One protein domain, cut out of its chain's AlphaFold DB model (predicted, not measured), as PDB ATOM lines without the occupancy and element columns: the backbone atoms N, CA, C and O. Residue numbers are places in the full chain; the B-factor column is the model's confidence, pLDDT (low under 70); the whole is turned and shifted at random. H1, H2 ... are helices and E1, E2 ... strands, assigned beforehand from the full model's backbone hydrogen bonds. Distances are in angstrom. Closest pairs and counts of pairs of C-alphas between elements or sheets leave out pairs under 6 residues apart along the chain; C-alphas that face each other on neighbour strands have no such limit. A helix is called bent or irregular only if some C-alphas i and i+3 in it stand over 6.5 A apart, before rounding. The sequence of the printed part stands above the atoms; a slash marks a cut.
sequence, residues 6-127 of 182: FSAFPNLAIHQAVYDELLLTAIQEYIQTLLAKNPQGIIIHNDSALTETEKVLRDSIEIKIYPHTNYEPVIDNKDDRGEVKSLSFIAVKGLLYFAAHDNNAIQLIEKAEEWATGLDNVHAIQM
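This is residues 6 to 127 of the 182 residues of an uncharacterized protein of Anaerobium acetethylicum (UniProt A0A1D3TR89). The helix H4 makes the middle of this domain, with two small pairs of parallel strands and the longest helix, H3, set round it: E1 of the pair E1 E2 comes up to H4 on one side, E3 of the pair E3 E4 on another, and H3 crosses H4 steeply on a third. H1 packs on H4 beside the first pair while H2 lies far out toward one end, and H5 packs on the pair E3 E4 with the short H6 following it, far from the middle. The printed part has 122 residues, with six named helices and four named strands in the order E1 H1 H2 E2 H3 H4 E3 H5 H6 E4; the class is mostly helix, and each sheet is two parallel strands. The whole is compact, with a radius of gyration of the C-alphas of 14.4 A, and rounded, spanning 40 by 30 by 30 A.

E1, residues 13 to 15, and E2, residues 43 to 45, are parallel neighbours at 28 degrees, with N 14 and O 43 2.9 A apart, within hydrogen-bond range. Between them along the chain come H1, residues 16 to 20, and H2, residues 25 to 35; this is a strand-helix-strand unit, two parallel neighbour strands with helices between, and its crossover is right-handed. H1 and H2 are close but not clearly touching, the closest C-alphas being those of Tyr 19 and Gln 28, 7.7 A apart. H3, residues 52 to 68, touches H4, residues 81 to 92, at a steep tilt of 50 degrees, opposite ways; the closest C-alphas, of Arg 58 and Ser 88, are 5.2 A apart. H4 touches H1 with residues 81 to 86 alone, closest at the C-alphas of Gly 82 and Val 18, 4.5 A. The closest C-alphas of E1 and H4, those of His 15 and Ser 86, are 5.3 A apart. E3, residues 97 to 100, and E4, residues 123 to 126, are parallel neighbours at 34 degrees, with N 125 and O 98 at 2.8 A and N 98 and O 123 at 2.9 A. With H5, residues 103 to 110, and H6, residues 112 to 115, they form a second such unit, again with a right-handed crossover. The closest C-alphas of H5 and E4, those of Ile 106 and Ala 124, are 5.8 A apart. H3 and H5 only just touch, with 3 pairs of C-alphas within 8 A, the closest those of Ile 65 and Leu 108 at 7.0 A. H3 and H6 are near each other, with 6 pairs of C-alphas within 10 A. Each O i to N i+4 pair is within hydrogen-bond range in H1, H2, H4 and H5, against 11 of 13 in H3, while H6 is too short for such a pair.

E1 begins at C-alpha 13, (6.277, -8.256, 100.762), and measures 7.0 A. H1 measures 6.2 A, H2 15.1 A and E2 6.3 A. H3 runs 25.7 A from C-alpha 52, (0.008, -1.685, 120.977); it is irregular, but only just, with C-alphas 64 and 67 6.9 A apart. H4 measures 16.6 A, E3 9.8 A, H5 10.1 A and H6 5.4 A. E4, 9.7 A long, ends at C-alpha 126, (13.946, 2.684, 92.435).

The two C-alphas farthest apart, those of Asn 38 and Glu 114, are 42.1 A apart. The printed part has no cut. The link from H3 to H4, residues 69 to 80, is long. The mean pLDDT of the printed part is 94.7, and residue 6 alone is under 70.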
ATOM      1  N   PHE A   6      10.904 -14.587  92.302       66.44
ATOM      2  CA  PHE A   6      10.720 -14.611  93.762       66.44
ATOM      3  C   PHE A   6      11.835 -15.319  94.553       66.44
ATOM      4  O   PHE A   6      11.934 -15.159  95.761       66.44
ATOM      5  N   SER A   7      12.702 -16.087  93.889       72.12
ATOM      6  CA  SER A   7      13.898 -16.662  94.521       72.12
ATOM      7  C   SER A   7      15.009 -15.632  94.728       72.12
ATOM      8  O   SER A   7      15.842 -15.828  95.610       72.12
ATOM      9  N   ALA A   8      15.016 -14.530  93.963       81.75
ATOM     10  CA  ALA A   8      15.933 -13.415  94.208       81.75
ATOM     11  C   ALA A   8      15.553 -12.631  95.469       81.75
ATOM     12  O   ALA A   8      16.434 -12.125  96.161       81.75
ATOM     13  N   PHE A   9      14.254 -12.552  95.770       87.69
ATOM     14  CA  PHE A   9      13.707 -11.771  96.877       87.69
ATOM     15  C   PHE A   9      12.804 -12.648  97.756       87.69
ATOM     16  O   PHE A   9      11.581 -12.529  97.695       87.69
ATOM     17  N   PRO A  10      13.383 -13.526  98.598       87.31
ATOM     18  CA  PRO A  10      12.610 -14.464  99.418       87.31
ATOM     19  C   PRO A  10      11.701 -13.778 100.452       87.31
ATOM     20  O   PRO A  10      10.749 -14.387 100.924       87.31
ATOM     21  N   ASN A  11      11.982 -12.514 100.781       90.56
ATOM     22  CA  ASN A  11      11.198 -11.695 101.708       90.56
ATOM     23  C   ASN A  11      10.401 -10.599 100.983       90.56
ATOM     24  O   ASN A  11      10.113  -9.562 101.578       90.56
ATOM     25  N   LEU A  12      10.090 -10.781  99.692       93.44
ATOM     26  CA  LEU A  12       9.244  -9.834  98.971       93.44
ATOM     27  C   LEU A  12       7.890  -9.727  99.675       93.44
ATOM     28  O   LEU A  12       7.227 -10.739  99.909       93.44
ATOM     29  N   ALA A  13       7.477  -8.504  99.985       95.44
ATOM     30  CA  ALA A  13       6.277  -8.256 100.762       95.44
ATOM     31  C   ALA A  13       5.480  -7.066 100.231       95.44
ATOM     32  O   ALA A  13       6.032  -6.158  99.613       95.44
ATOM     33  N   ILE A  14       4.182  -7.070 100.521       96.44
ATOM     34  CA  ILE A  14       3.280  -5.922 100.383       96.44
ATOM     35  C   ILE A  14       2.479  -5.752 101.675       96.44
ATOM     36  O   ILE A  14       2.339  -6.694 102.460       96.44
ATOM     37  N   HIS A  15       1.921  -4.565 101.898       97.56
ATOM     38  CA  HIS A  15       0.963  -4.356 102.979       97.56
ATOM     39  C   HIS A  15      -0.459  -4.757 102.554       97.56
ATOM     40  O   HIS A  15      -0.820  -4.646 101.381       97.56
ATOM     41  N   GLN A  16      -1.292  -5.171 103.513       97.06
ATOM     42  CA  GLN A  16      -2.692  -5.547 103.290       97.06
ATOM     43  C   GLN A  16      -3.480  -4.450 102.561       97.06
ATOM     44  O   GLN A  16      -4.247  -4.755 101.657       97.06
ATOM     45  N   ALA A  17      -3.238  -3.178 102.892       96.25
ATOM     46  CA  ALA A  17      -3.898  -2.048 102.235       96.25
ATOM     47  C   ALA A  17      -3.686  -2.039 100.708       96.25
ATOM     48  O   ALA A  17      -4.624  -1.774  99.962       96.25
ATOM     49  N   VAL A  18      -2.486  -2.410 100.243       95.62
ATOM     50  CA  VAL A  18      -2.172  -2.538  98.810       95.62
ATOM     51  C   VAL A  18      -2.919  -3.721  98.199       95.62
ATOM     52  O   VAL A  18      -3.458  -3.618  97.101       95.62
ATOM     53  N   TYR A  19      -2.974  -4.851  98.908       95.81
ATOM     54  CA  TYR A  19      -3.718  -6.024  98.451       95.81
ATOM     55  C   TYR A  19      -5.220  -5.726  98.295       95.81
ATOM     56  O   TYR A  19      -5.830  -6.130  97.304       95.81
ATOM     57  N   ASP A  20      -5.801  -4.973  99.229       94.69
ATOM     58  CA  ASP A  20      -7.223  -4.606  99.230       94.69
ATOM     59  C   ASP A  20      -7.596  -3.619  98.107       94.69
ATOM     60  O   ASP A  20      -8.771  -3.477  97.760       94.69
ATOM     61  N   GLU A  21      -6.609  -2.941  97.519       94.19
ATOM     62  CA  GLU A  21      -6.779  -2.001  96.403       94.19
ATOM     63  C   GLU A  21      -6.696  -2.677  95.027       94.19
ATOM     64  O   GLU A  21      -7.004  -2.062  94.003       94.19
ATOM     65  N   LEU A  22      -6.346  -3.966  94.978       93.44
ATOM     66  CA  LEU A  22      -6.299  -4.724  93.733       93.44
ATOM     67  C   LEU A  22      -7.703  -4.915  93.157       93.44
ATOM     68  O   LEU A  22      -8.538  -5.616  93.724       93.44
ATOM     69  N   LEU A  23      -7.938  -4.341  91.978       91.31
ATOM     70  CA  LEU A  23      -9.250  -4.368  91.319       91.31
ATOM     71  C   LEU A  23      -9.482  -5.614  90.454       91.31
ATOM     72  O   LEU A  23     -10.623  -5.977  90.179       91.31
ATOM     73  N   LEU A  24      -8.409  -6.249  89.977       94.62
ATOM     74  CA  LEU A  24      -8.495  -7.357  89.027       94.62
ATOM     75  C   LEU A  24      -8.390  -8.703  89.743       94.62
ATOM     76  O   LEU A  24      -7.347  -9.029  90.312       94.62
ATOM     77  N   THR A  25      -9.431  -9.527  89.617       93.50
ATOM     78  CA  THR A  25      -9.482 -10.883  90.189       93.50
ATOM     79  C   THR A  25      -8.295 -11.738  89.754       93.50
ATOM     80  O   THR A  25      -7.697 -12.408  90.587       93.50
ATOM     81  N   ALA A  26      -7.864 -11.638  88.493       95.62
ATOM     82  CA  ALA A  26      -6.701 -12.378  87.996       95.62
ATOM     83  C   ALA A  26      -5.400 -12.046  88.759       95.62
ATOM     84  O   ALA A  26      -4.553 -12.917  88.948       95.62
ATOM     85  N   ILE A  27      -5.234 -10.801  89.225       93.31
ATOM     86  CA  ILE A  27      -4.066 -10.404  90.028       93.31
ATOM     87  C   ILE A  27      -4.196 -10.958  91.449       93.31
ATOM     88  O   ILE A  27      -3.226 -11.475  91.998       93.31
ATOM     89  N   GLN A  28      -5.395 -10.901  92.030       94.12
ATOM     90  CA  GLN A  28      -5.655 -11.483  93.347       94.12
ATOM     91  C   GLN A  28      -5.397 -12.999  93.341       94.12
ATOM     92  O   GLN A  28      -4.662 -13.495  94.190       94.12
ATOM     93  N   GLU A  29      -5.909 -13.729  92.346       95.50
ATOM     94  CA  GLU A  29      -5.669 -15.167  92.149       95.50
ATOM     95  C   GLU A  29      -4.178 -15.491  91.989       95.50
ATOM     96  O   GLU A  29      -3.671 -16.466  92.555       95.50
ATOM     97  N   TYR A  30      -3.448 -14.648  91.255       94.31
ATOM     98  CA  TYR A  30      -2.005 -14.780  91.122       94.31
ATOM     99  C   TYR A  30      -1.289 -14.630  92.471       94.31
ATOM    100  O   TYR A  30      -0.469 -15.479  92.823       94.31
ATOM    101  N   ILE A  31      -1.636 -13.614  93.267       94.06
ATOM    102  CA  ILE A  31      -1.073 -13.433  94.614       94.06
ATOM    103  C   ILE A  31      -1.423 -14.616  95.517       94.06
ATOM    104  O   ILE A  31      -0.536 -15.135  96.188       94.06
ATOM    105  N   GLN A  32      -2.662 -15.113  95.488       94.88
ATOM    106  CA  GLN A  32      -3.047 -16.311  96.244       94.88
ATOM    107  C   GLN A  32      -2.206 -17.532  95.853       94.88
ATOM    108  O   GLN A  32      -1.759 -18.293  96.712       94.88
ATOM    109  N   THR A  33      -1.895 -17.677  94.564       94.94
ATOM    110  CA  THR A  33      -0.986 -18.725  94.085       94.94
ATOM    111  C   THR A  33       0.425 -18.557  94.655       94.94
ATOM    112  O   THR A  33       1.068 -19.552  94.971       94.94
ATOM    113  N   LEU A  34       0.926 -17.325  94.810       93.38
ATOM    114  CA  LEU A  34       2.226 -17.053  95.436       93.38
ATOM    115  C   LEU A  34       2.224 -17.318  96.946       93.38
ATOM    116  O   LEU A  34       3.209 -17.850  97.458       93.38
ATOM    117  N   LEU A  35       1.131 -16.986  97.637       94.19
ATOM    118  CA  LEU A  35       0.942 -17.254  99.065       94.19
ATOM    119  C   LEU A  35       0.932 -18.757  99.368       94.19
ATOM    120  O   LEU A  35       1.484 -19.185 100.375       94.19
ATOM    121  N   ALA A  36       0.350 -19.564  98.477       93.94
ATOM    122  CA  ALA A  36       0.256 -21.013  98.634       93.94
ATOM    123  C   ALA A  36       1.565 -21.778  98.327       93.94
ATOM    124  O   ALA A  36       1.620 -22.996  98.514       93.94
ATOM    125  N   LYS A  37       2.615 -21.107  97.827       90.75
ATOM    126  CA  LYS A  37       3.913 -21.747  97.544       90.75
ATOM    127  C   LYS A  37       4.656 -22.116  98.830       90.75
ATOM    128  O   LYS A  37       4.478 -21.495  99.871       90.75
ATOM    129  N   ASN A  38       5.550 -23.101  98.727       86.44
ATOM    130  CA  ASN A  38       6.501 -23.451  99.779       86.44
ATOM    131  C   ASN A  38       7.936 -23.519  99.201       86.44
ATOM    132  O   ASN A  38       8.207 -24.428  98.409       86.44
ATOM    133  N   PRO A  39       8.847 -22.591  99.555       86.00
ATOM    134  CA  PRO A  39       8.618 -21.424 100.413       86.00
ATOM    135  C   PRO A  39       7.642 -20.419  99.781       86.00
ATOM    136  O   PRO A  39       7.442 -20.406  98.563       86.00
ATOM    137  N   GLN A  40       7.019 -19.600 100.630       89.50
ATOM    138  CA  GLN A  40       6.041 -18.592 100.227       89.50
ATOM    139  C   GLN A  40       6.676 -17.589  99.253       89.50
ATOM    140  O   GLN A  40       7.795 -17.131  99.465       89.50
ATOM    141  N   GLY A  41       5.977 -17.271  98.159       90.38
ATOM    142  CA  GLY A  41       6.511 -16.398  97.106       90.38
ATOM    143  C   GLY A  41       6.374 -14.903  97.396       90.38
ATOM    144  O   GLY A  41       7.099 -14.110  96.810       90.38
ATOM    145  N   ILE A  42       5.436 -14.511  98.259       94.62
ATOM    146  CA  ILE A  42       5.189 -13.119  98.655       94.62
ATOM    147  C   ILE A  42       4.605 -13.082 100.061       94.62
ATOM    148  O   ILE A  42       3.785 -13.931 100.386       94.62
ATOM    149  N   ILE A  43       4.966 -12.105 100.882       95.75
ATOM    150  CA  ILE A  43       4.412 -11.905 102.225       95.75
ATOM    151  C   ILE A  43       3.367 -10.783 102.180       95.75
ATOM    152  O   ILE A  43       3.575  -9.761 101.531       95.75
ATOM    153  N   ILE A  44       2.248 -10.956 102.885       97.06
ATOM    154  CA  ILE A  44       1.301  -9.865 103.138       97.06
ATOM    155  C   ILE A  44       1.409  -9.477 104.607       97.06
ATOM    156  O   ILE A  44       1.086 -10.261 105.500       97.06
ATOM    157  N   HIS A  45       1.889  -8.264 104.847       97.25
ATOM    158  CA  HIS A  45       1.928  -7.659 106.168       97.25
ATOM    159  C   HIS A  45       0.582  -7.031 106.527       97.25
ATOM    160  O   HIS A  45      -0.132  -6.536 105.659       97.25
ATOM    161  N   ASN A  46       0.238  -7.051 107.814       95.62
ATOM    162  CA  ASN A  46      -1.041  -6.565 108.319       95.62
ATOM    163  C   ASN A  46      -0.854  -5.901 109.691       95.62
ATOM    164  O   ASN A  46      -0.129  -6.431 110.536       95.62
ATOM    165  N   ASP A  47      -1.564  -4.800 109.940       94.81
ATOM    166  CA  ASP A  47      -1.538  -4.046 111.203       94.81
ATOM    167  C   ASP A  47      -1.930  -4.867 112.446       94.81
ATOM    168  O   ASP A  47      -1.572  -4.524 113.574       94.81
ATOM    169  N   SER A  48      -2.637  -5.987 112.278       95.81
ATOM    170  CA  SER A  48      -2.912  -6.939 113.365       95.81
ATOM    171  C   SER A  48      -1.651  -7.607 113.922       95.81
ATOM    172  O   SER A  48      -1.671  -8.060 115.064       95.81
ATOM    173  N   ALA A  49      -0.552  -7.627 113.159       95.56
ATOM    174  CA  ALA A  49       0.751  -8.110 113.611       95.56
ATOM    175  C   ALA A  49       1.529  -7.076 114.449       95.56
ATOM    176  O   ALA A  49       2.606  -7.399 114.954       95.56
ATOM    177  N   LEU A  50       1.016  -5.847 114.586       97.44
ATOM    178  CA  LEU A  50       1.613  -4.802 115.413       97.44
ATOM    179  C   LEU A  50       1.161  -4.936 116.874       97.44
ATOM    180  O   LEU A  50      -0.026  -5.102 117.176       97.44
ATOM    181  N   THR A  51       2.112  -4.799 117.792       98.12
ATOM    182  CA  THR A  51       1.857  -4.563 119.220       98.12
ATOM    183  C   THR A  51       1.171  -3.212 119.442       98.12
ATOM    184  O   THR A  51       1.138  -2.360 118.558       98.12
ATOM    185  N   GLU A  52       0.630  -2.977 120.639       97.50
ATOM    186  CA  GLU A  52       0.008  -1.685 120.977       97.50
ATOM    187  C   GLU A  52       0.985  -0.512 120.817       97.50
ATOM    188  O   GLU A  52       0.635   0.503 120.218       97.50
ATOM    189  N   THR A  53       2.233  -0.675 121.265       97.81
ATOM    190  CA  THR A  53       3.283   0.337 121.089       97.81
ATOM    191  C   THR A  53       3.591   0.579 119.614       97.81
ATOM    192  O   THR A  53       3.678   1.726 119.183       97.81
ATOM    193  N   GLU A  54       3.727  -0.487 118.823       98.12
ATOM    194  CA  GLU A  54       3.975  -0.376 117.385       98.12
ATOM    195  C   GLU A  54       2.818   0.325 116.661       98.12
ATOM    196  O   GLU A  54       3.073   1.146 115.787       98.12
ATOM    197  N   LYS A  55       1.562   0.082 117.053       97.69
ATOM    198  CA  LYS A  55       0.402   0.794 116.492       97.69
ATOM    199  C   LYS A  55       0.468   2.293 116.763       97.69
ATOM    200  O   LYS A  55       0.314   3.071 115.834       97.69
ATOM    201  N   VAL A  56       0.779   2.697 117.997       97.31
ATOM    202  CA  VAL A  56       0.932   4.122 118.344       97.31
ATOM    203  C   VAL A  56       2.053   4.776 117.528       97.31
ATOM    204  O   VAL A  56       1.888   5.890 117.032       97.31
ATOM    205  N   LEU A  57       3.186   4.085 117.352       97.31
ATOM    206  CA  LEU A  57       4.285   4.578 116.515       97.31
ATOM    207  C   LEU A  57       3.876   4.685 115.042       97.31
ATOM    208  O   LEU A  57       4.161   5.696 114.405       97.31
ATOM    209  N   ARG A  58       3.175   3.674 114.523       97.19
ATOM    210  CA  ARG A  58       2.675   3.623 113.146       97.19
ATOM    211  C   ARG A  58       1.737   4.792 112.889       97.19
ATOM    212  O   ARG A  58       1.968   5.553 111.957       97.19
ATOM    213  N   ASP A  59       0.744   4.982 113.754       96.19
ATOM    214  CA  ASP A  59      -0.226   6.076 113.658       96.19
ATOM    215  C   ASP A  59       0.481   7.445 113.726       96.19
ATOM    216  O   ASP A  59       0.164   8.359 112.965       96.19
ATOM    217  N   SER A  60       1.504   7.586 114.580       96.75
ATOM    218  CA  SER A  60       2.319   8.805 114.631       96.75
ATOM    219  C   SER A  60       3.103   9.062 113.342       96.75
ATOM    220  O   SER A  60       3.327  10.227 113.019       96.75
ATOM    221  N   ILE A  61       3.564   8.023 112.644       97.19
ATOM    222  CA  ILE A  61       4.273   8.156 111.365       97.19
ATOM    223  C   ILE A  61       3.283   8.504 110.249       97.19
ATOM    224  O   ILE A  61       3.561   9.402 109.461       97.19
ATOM    225  N   GLU A  62       2.092   7.901 110.230       96.25
ATOM    226  CA  GLU A  62       1.030   8.301 109.295       96.25
ATOM    227  C   GLU A  62       0.688   9.789 109.435       96.25
ATOM    228  O   GLU A  62       0.611  10.493 108.434       96.25
ATOM    229  N   ILE A  63       0.577  10.301 110.668       95.50
ATOM    230  CA  ILE A  63       0.328  11.730 110.933       95.50
ATOM    231  C   ILE A  63       1.446  12.633 110.379       95.50
ATOM    232  O   ILE A  63       1.188  13.774 110.000       95.50
ATOM    233  N   LYS A  64       2.689  12.148 110.332       96.44
ATOM    234  CA  LYS A  64       3.827  12.905 109.791       96.44
ATOM    235  C   LYS A  64       3.884  12.866 108.267       96.44
ATOM    236  O   LYS A  64       4.281  13.845 107.650       96.44
ATOM    237  N   ILE A  65       3.494  11.744 107.669       95.62
ATOM    238  CA  ILE A  65       3.551  11.527 106.221       95.62
ATOM    239  C   ILE A  65       2.359  12.166 105.510       95.62
ATOM    240  O   ILE A  65       2.541  12.767 104.452       95.62
ATOM    241  N   TYR A  66       1.150  12.067 106.078       93.62
ATOM    242  CA  TYR A  66      -0.076  12.429 105.363       93.62
ATOM    243  C   TYR A  66      -0.106  13.851 104.764       93.62
ATOM    244  O   TYR A  66      -0.664  13.977 103.676       93.62
ATOM    245  N   PRO A  67       0.511  14.908 105.355       95.44
ATOM    246  CA  PRO A  67       0.505  16.252 104.764       95.44
ATOM    247  C   PRO A  67       1.199  16.335 103.396       95.44
ATOM    248  O   PRO A  67       1.034  17.320 102.679       95.44
ATOM    249  N   HIS A  68       1.987  15.318 103.050       96.19
ATOM    250  CA  HIS A  68       2.703  15.174 101.787       96.19
ATOM    251  C   HIS A  68       2.038  14.141 100.856       96.19
ATOM    252  O   HIS A  68       2.649  13.698  99.890       96.19
ATOM    253  N   THR A  69       0.803  13.729 101.147       95.50
ATOM    254  CA  THR A  69       0.041  12.731 100.378       95.50
ATOM    255  C   THR A  69      -1.408  13.179 100.207       95.50
ATOM    256  O   THR A  69      -1.836  14.155 100.821       95.50
ATOM    257  N   ASN A  70      -2.186  12.447  99.415       95.19
ATOM    258  CA  ASN A  70      -3.636  12.631  99.326       95.19
ATOM    259  C   ASN A  70      -4.413  11.763 100.332       95.19
ATOM    260  O   ASN A  70      -5.645  11.775 100.322       95.19
ATOM    261  N   TYR A  71      -3.721  11.011 101.191       95.25
ATOM    262  CA  TYR A  71      -4.344  10.229 102.251       95.25
ATOM    263  C   TYR A  71      -4.694  11.111 103.458       95.25
ATOM    264  O   TYR A  71      -3.898  11.931 103.905       95.25
ATOM    265  N   GLU A  72      -5.870  10.895 104.039       94.06
ATOM    266  CA  GLU A  72      -6.361  11.535 105.254       94.06
ATOM    267  C   GLU A  72      -6.643  10.467 106.332       94.06
ATOM    268  O   GLU A  72      -7.685   9.801 106.293       94.06
ATOM    269  N   PRO A  73      -5.773  10.325 107.354       91.94
ATOM    270  CA  PRO A  73      -5.888   9.262 108.359       91.94
ATOM    271  C   PRO A  73      -7.205   9.258 109.147       91.94
ATOM    272  O   PRO A  73      -7.647   8.213 109.616       91.94
ATOM    273  N   VAL A  74      -7.844  10.422 109.307       90.88
ATOM    274  CA  VAL A  74      -9.082  10.570 110.095       90.88
ATOM    275  C   VAL A  74     -10.286   9.935 109.397       90.88
ATOM    276  O   VAL A  74     -11.163   9.393 110.071       90.88
ATOM    277  N   ILE A  75     -10.345  10.016 108.067       93.06
ATOM    278  CA  ILE A  75     -11.461   9.492 107.267       93.06
ATOM    279  C   ILE A  75     -11.113   8.197 106.527       93.06
ATOM    280  O   ILE A  75     -12.016   7.570 105.978       93.06
ATOM    281  N   ASP A  76      -9.835   7.802 106.523       92.62
ATOM    282  CA  ASP A  76      -9.312   6.605 105.856       92.62
ATOM    283  C   ASP A  76      -9.747   6.512 104.380       92.62
ATOM    284  O   ASP A  76     -10.277   5.497 103.915       92.62
ATOM    285  N   ASN A  77      -9.569   7.610 103.631       94.38
ATOM    286  CA  ASN A  77      -9.846   7.627 102.192       94.38
ATOM    287  C   ASN A  77      -8.883   6.698 101.436       94.38
ATOM    288  O   ASN A  77      -7.876   6.236 101.959       94.38
ATOM    289  N   LYS A  78      -9.219   6.383 100.184       93.38
ATOM    290  CA  LYS A  78      -8.453   5.413  99.388       93.38
ATOM    291  C   LYS A  78      -7.190   5.989  98.754       93.38
ATOM    292  O   LYS A  78      -6.303   5.215  98.415       93.38
ATOM    293  N   ASP A  79      -7.130   7.299  98.547       93.44
ATOM    294  CA  ASP A  79      -6.024   7.926  97.825       93.44
ATOM    295  C   ASP A  79      -4.735   7.793  98.644       93.44
ATOM    296  O   ASP A  79      -4.742   8.049  99.844       93.44
ATOM    297  N   ASP A  80      -3.660   7.316  98.011       93.94
ATOM    298  CA  ASP A  80      -2.336   7.041  98.600       93.94
ATOM    299  C   ASP A  80      -2.331   6.138  99.854       93.94
ATOM    300  O   ASP A  80      -1.298   5.939 100.498       93.94
ATOM    301  N   ARG A  81      -3.464   5.519 100.198       95.19
ATOM    302  CA  ARG A  81      -3.614   4.720 101.417       95.19
ATOM    303  C   ARG A  81      -2.677   3.522 101.435       95.19
ATOM    304  O   ARG A  81      -2.018   3.281 102.445       95.19
ATOM    305  N   GLY A  82      -2.594   2.774 100.333       94.88
ATOM    306  CA  GLY A  82      -1.654   1.664 100.195       94.88
ATOM    307  C   GLY A  82      -0.205   2.082 100.471       94.88
ATOM    308  O   GLY A  82       0.508   1.375 101.184       94.88
ATOM    309  N   GLU A  83       0.206   3.249  99.976       94.94
ATOM    310  CA  GLU A  83       1.539   3.825 100.181       94.94
ATOM    311  C   GLU A  83       1.763   4.216 101.645       94.94
ATOM    312  O   GLU A  83       2.686   3.699 102.277       94.94
ATOM    313  N   VAL A  84       0.882   5.039 102.225       96.19
ATOM    314  CA  VAL A  84       1.020   5.523 103.608       96.19
ATOM    315  C   VAL A  84       0.994   4.379 104.620       96.19
ATOM    316  O   VAL A  84       1.825   4.332 105.533       96.19
ATOM    317  N   LYS A  85       0.087   3.411 104.446       96.75
ATOM    318  CA  LYS A  85       0.013   2.228 105.316       96.75
ATOM    319  C   LYS A  85       1.274   1.373 105.189       96.75
ATOM    320  O   LYS A  85       1.780   0.878 106.189       96.75
ATOM    321  N   SER A  86       1.819   1.227 103.979       97.38
ATOM    322  CA  SER A  86       3.044   0.446 103.779       97.38
ATOM    323  C   SER A  86       4.277   1.137 104.366       97.38
ATOM    324  O   SER A  86       5.065   0.480 105.042       97.38
ATOM    325  N   LEU A  87       4.436   2.447 104.152       97.81
ATOM    326  CA  LEU A  87       5.572   3.233 104.652       97.81
ATOM    327  C   LEU A  87       5.566   3.366 106.182       97.81
ATOM    328  O   LEU A  87       6.599   3.238 106.835       97.81
ATOM    329  N   SER A  88       4.401   3.577 106.787       97.50
ATOM    330  CA  SER A  88       4.306   3.622 108.249       97.50
ATOM    331  C   SER A  88       4.587   2.252 108.875       97.50
ATOM    332  O   SER A  88       5.336   2.157 109.849       97.50
ATOM    333  N   PHE A  89       4.068   1.170 108.285       98.06
ATOM    334  CA  PHE A  89       4.337  -0.192 108.742       98.06
ATOM    335  C   PHE A  89       5.822  -0.565 108.616       98.06
ATOM    336  O   PHE A  89       6.409  -1.095 109.565       98.06
ATOM    337  N   ILE A  90       6.440  -0.293 107.456       97.38
ATOM    338  CA  ILE A  90       7.822  -0.697 107.166       97.38
ATOM    339  C   ILE A  90       8.802  -0.066 108.168       97.38
ATOM    340  O   ILE A  90       9.655  -0.768 108.716       97.38
ATOM    341  N   ALA A  91       8.602   1.217 108.488       97.44
ATOM    342  CA  ALA A  91       9.416   1.955 109.445       97.44
ATOM    343  C   ALA A  91       9.294   1.396 110.870       97.44
ATOM    344  O   ALA A  91      10.303   1.182 111.540       97.44
ATOM    345  N   VAL A  92       8.075   1.085 111.323       97.38
ATOM    346  CA  VAL A  92       7.843   0.545 112.675       97.38
ATOM    347  C   VAL A  92       8.404  -0.861 112.845       97.38
ATOM    348  O   VAL A  92       8.971  -1.175 113.890       97.38
ATOM    349  N   LYS A  93       8.283  -1.711 111.823       96.88
ATOM    350  CA  LYS A  93       8.871  -3.057 111.856       96.88
ATOM    351  C   LYS A  93      10.388  -3.060 111.655       96.88
ATOM    352  O   LYS A  93      10.990  -4.124 111.791       96.88
ATOM    353  N   GLY A  94      10.992  -1.914 111.334       95.50
ATOM    354  CA  GLY A  94      12.421  -1.797 111.056       95.50
ATOM    355  C   GLY A  94      12.851  -2.562 109.803       95.50
ATOM    356  O   GLY A  94      13.965  -3.081 109.753       95.50
ATOM    357  N   LEU A  95      11.966  -2.689 108.810       96.00
ATOM    358  CA  LEU A  95      12.340  -3.256 107.518       96.00
ATOM    359  C   LEU A  95      12.988  -2.148 106.673       96.00
ATOM    360  O   LEU A  95      12.551  -1.001 106.682       96.00
ATOM    361  N   LEU A  96      14.052  -2.498 105.957       96.12
ATOM    362  CA  LEU A  96      15.011  -1.498 105.477       96.12
ATOM    363  C   LEU A  96      14.710  -0.936 104.090       96.12
ATOM    364  O   LEU A  96      15.153   0.161 103.786       96.12
ATOM    365  N   TYR A  97      14.019  -1.680 103.228       96.75
ATOM    366  CA  TYR A  97      13.965  -1.363 101.801       96.75
ATOM    367  C   TYR A  97      12.532  -1.270 101.295       96.75
ATOM    368  O   TYR A  97      11.773  -2.234 101.403       96.75
ATOM    369  N   PHE A  98      12.193  -0.135 100.691       96.88
ATOM    370  CA  PHE A  98      10.903   0.106 100.061       96.88
ATOM    371  C   PHE A  98      11.089   0.352  98.565       96.88
ATOM    372  O   PHE A  98      11.735   1.314  98.161       96.88
ATOM    373  N   ALA A  99      10.538  -0.530  97.734       95.56
ATOM    374  CA  ALA A  99      10.656  -0.413  96.288       95.56
ATOM    375  C   ALA A  99       9.486   0.382  95.702       95.56
ATOM    376  O   ALA A  99       8.330  -0.005  95.882       95.56
ATOM    377  N   ALA A 100       9.779   1.458  94.972       95.12
ATOM    378  CA  ALA A 100       8.759   2.315  94.380       95.12
ATOM    379  C   ALA A 100       9.185   2.866  93.016       95.12
ATOM    380  O   ALA A 100      10.365   3.046  92.714       95.12
ATOM    381  N   HIS A 101       8.191   3.094  92.161       93.31
ATOM    382  CA  HIS A 101       8.323   3.949  90.979       93.31
ATOM    383  C   HIS A 101       7.706   5.334  91.228       93.31
ATOM    384  O   HIS A 101       8.000   6.287  90.509       93.31
ATOM    385  N   ASP A 102       6.840   5.443  92.237       91.94
ATOM    386  CA  ASP A 102       6.161   6.683  92.560       91.94
ATOM    387  C   ASP A 102       7.123   7.688  93.209       91.94
ATOM    388  O   ASP A 102       7.745   7.416  94.238       91.94
ATOM    389  N   ASN A 103       7.255   8.859  92.583       92.38
ATOM    390  CA  ASN A 103       8.181   9.897  93.028       92.38
ATOM    391  C   ASN A 103       7.774  10.515  94.377       92.38
ATOM    392  O   ASN A 103       8.651  10.995  95.093       92.38
ATOM    393  N   ASN A 104       6.488  10.527  94.733       94.81
ATOM    394  CA  ASN A 104       6.056  11.008  96.041       94.81
ATOM    395  C   ASN A 104       6.522  10.050  97.142       94.81
ATOM    396  O   ASN A 104       7.217  10.488  98.061       94.81
ATOM    397  N   ALA A 105       6.277   8.747  96.971       95.44
ATOM    398  CA  ALA A 105       6.747   7.702  97.885       95.44
ATOM    399  C   ALA A 105       8.264   7.763  98.108       95.44
ATOM    400  O   ALA A 105       8.756   7.668  99.233       95.44
ATOM    401  N   ILE A 106       9.014   7.954  97.021       96.94
ATOM    402  CA  ILE A 106      10.471   8.098  97.058       96.94
ATOM    403  C   ILE A 106      10.868   9.336  97.866       96.94
ATOM    404  O   ILE A 106      11.721   9.240  98.743       96.94
ATOM    405  N   GLN A 107      10.242  10.491  97.619       97.44
ATOM    406  CA  GLN A 107      10.591  11.721  98.330       97.44
ATOM    407  C   GLN A 107      10.252  11.665  99.818       97.44
ATOM    408  O   GLN A 107      11.022  12.196 100.614       97.44
ATOM    409  N   LEU A 108       9.166  10.991 100.209       97.81
ATOM    410  CA  LEU A 108       8.839  10.766 101.622       97.81
ATOM    411  C   LEU A 108       9.982  10.083 102.385       97.81
ATOM    412  O   LEU A 108      10.206  10.385 103.559       97.81
ATOM    413  N   ILE A 109      10.694   9.174 101.713       98.00
ATOM    414  CA  ILE A 109      11.840   8.450 102.261       98.00
ATOM    415  C   ILE A 109      13.121   9.287 102.147       98.00
ATOM    416  O   ILE A 109      13.798   9.525 103.140       98.00
ATOM    417  N   GLU A 110      13.464   9.762 100.948       97.25
ATOM    418  CA  GLU A 110      14.740  10.452 100.699       97.25
ATOM    419  C   GLU A 110      14.850  11.796 101.430       97.25
ATOM    420  O   GLU A 110      15.951  12.229 101.767       97.25
ATOM    421  N   LYS A 111      13.716  12.450 101.702       97.31
ATOM    422  CA  LYS A 111      13.640  13.707 102.457       97.31
ATOM    423  C   LYS A 111      13.133  13.501 103.881       97.31
ATOM    424  O   LYS A 111      12.622  14.446 104.480       97.31
ATOM    425  N   ALA A 112      13.260  12.291 104.434       97.31
ATOM    426  CA  ALA A 112      12.695  11.959 105.740       97.31
ATOM    427  C   ALA A 112      13.125  12.921 106.856       97.31
ATOM    428  O   ALA A 112      12.278  13.344 107.643       97.31
ATOM    429  N   GLU A 113      14.394  13.335 106.866       95.69
ATOM    430  CA  GLU A 113      14.917  14.307 107.830       95.69
ATOM    431  C   GLU A 113      14.347  15.716 107.587       95.69
ATOM    432  O   GLU A 113      13.869  16.365 108.516       95.69
ATOM    433  N   GLU A 114      14.346  16.180 106.331       97.00
ATOM    434  CA  GLU A 114      13.859  17.516 105.943       97.00
ATOM    435  C   GLU A 114      12.365  17.690 106.254       97.00
ATOM    436  O   GLU A 114      11.937  18.744 106.725       97.00
ATOM    437  N   TRP A 115      11.569  16.654 105.989       96.88
ATOM    438  CA  TRP A 115      10.113  16.660 106.154       96.88
ATOM    439  C   TRP A 115       9.658  16.059 107.487       96.88
ATOM    440  O   TRP A 115       8.464  16.035 107.778       96.88
ATOM    441  N   ALA A 116      10.596  15.588 108.312       96.75
ATOM    442  CA  ALA A 116      10.335  14.909 109.576       96.75
ATOM    443  C   ALA A 116       9.314  13.757 109.453       96.75
ATOM    444  O   ALA A 116       8.485  13.559 110.349       96.75
ATOM    445  N   THR A 117       9.375  12.979 108.364       96.81
ATOM    446  CA  THR A 117       8.401  11.907 108.065       96.81
ATOM    447  C   THR A 117       8.509  10.726 109.031       96.81
ATOM    448  O   THR A 117       7.540   9.995 109.226       96.81
ATOM    449  N   GLY A 118       9.665  10.550 109.681       96.06
ATOM    450  CA  GLY A 118       9.952   9.397 110.541       96.06
ATOM    451  C   GLY A 118      10.342   8.134 109.768       96.06
ATOM    452  O   GLY A 118      10.288   7.040 110.328       96.06
ATOM    453  N   LEU A 119      10.715   8.280 108.492       97.75
ATOM    454  CA  LEU A 119      11.178   7.201 107.613       97.75
ATOM    455  C   LEU A 119      12.712   7.109 107.539       97.75
ATOM    456  O   LEU A 119      13.242   6.491 106.624       97.75
ATOM    457  N   ASP A 120      13.433   7.684 108.504       95.12
ATOM    458  CA  ASP A 120      14.891   7.903 108.455       95.12
ATOM    459  C   ASP A 120      15.725   6.616 108.291       95.12
ATOM    460  O   ASP A 120      16.857   6.652 107.819       95.12
ATOM    461  N   ASN A 121      15.164   5.468 108.682       94.75
ATOM    462  CA  ASN A 121      15.814   4.154 108.592       94.75
ATOM    463  C   ASN A 121      15.331   3.313 107.399       94.75
ATOM    464  O   ASN A 121      15.673   2.133 107.298       94.75
ATOM    465  N   VAL A 122      14.496   3.887 106.533       97.44
ATOM    466  CA  VAL A 122      13.981   3.240 105.327       97.44
ATOM    467  C   VAL A 122      14.778   3.753 104.135       97.44
ATOM    468  O   VAL A 122      15.079   4.936 104.027       97.44
ATOM    469  N   HIS A 123      15.113   2.861 103.213       97.00
ATOM    470  CA  HIS A 123      15.799   3.181 101.973       97.00
ATOM    471  C   HIS A 123      14.871   2.914 100.794       97.00
ATOM    472  O   HIS A 123      14.322   1.817 100.647       97.00
ATOM    473  N   ALA A 124      14.706   3.922  99.941       96.94
ATOM    474  CA  ALA A 124      13.993   3.763  98.688       96.94
ATOM    475  C   ALA A 124      14.855   2.953  97.712       96.94
ATOM    476  O   ALA A 124      16.050   3.205  97.570       96.94
ATOM    477  N   ILE A 125      14.241   1.987  97.034       95.75
ATOM    478  CA  ILE A 125      14.817   1.323  95.866       95.75
ATOM    479  C   ILE A 125      13.979   1.723  94.662       95.75
ATOM    480  O   ILE A 125      12.769   1.481  94.614       95.75
ATOM    481  N   GLN A 126      14.623   2.305  93.662       95.25
ATOM    482  CA  GLN A 126      13.946   2.684  92.435       95.25
ATOM    483  C   GLN A 126      13.603   1.426  91.634       95.25
ATOM    484  O   GLN A 126      14.432   0.529  91.461       95.25
ATOM    485  N   MET A 127      12.394   1.342  91.070       95.31
ATOM    486  CA  MET A 127      11.993   0.134  90.326       95.31
ATOM    487  C   MET A 127      12.915  -0.183  89.134       95.31
ATOM    488  O   MET A 127      13.076  -1.354  88.785       95.31
TER     489      MET A 127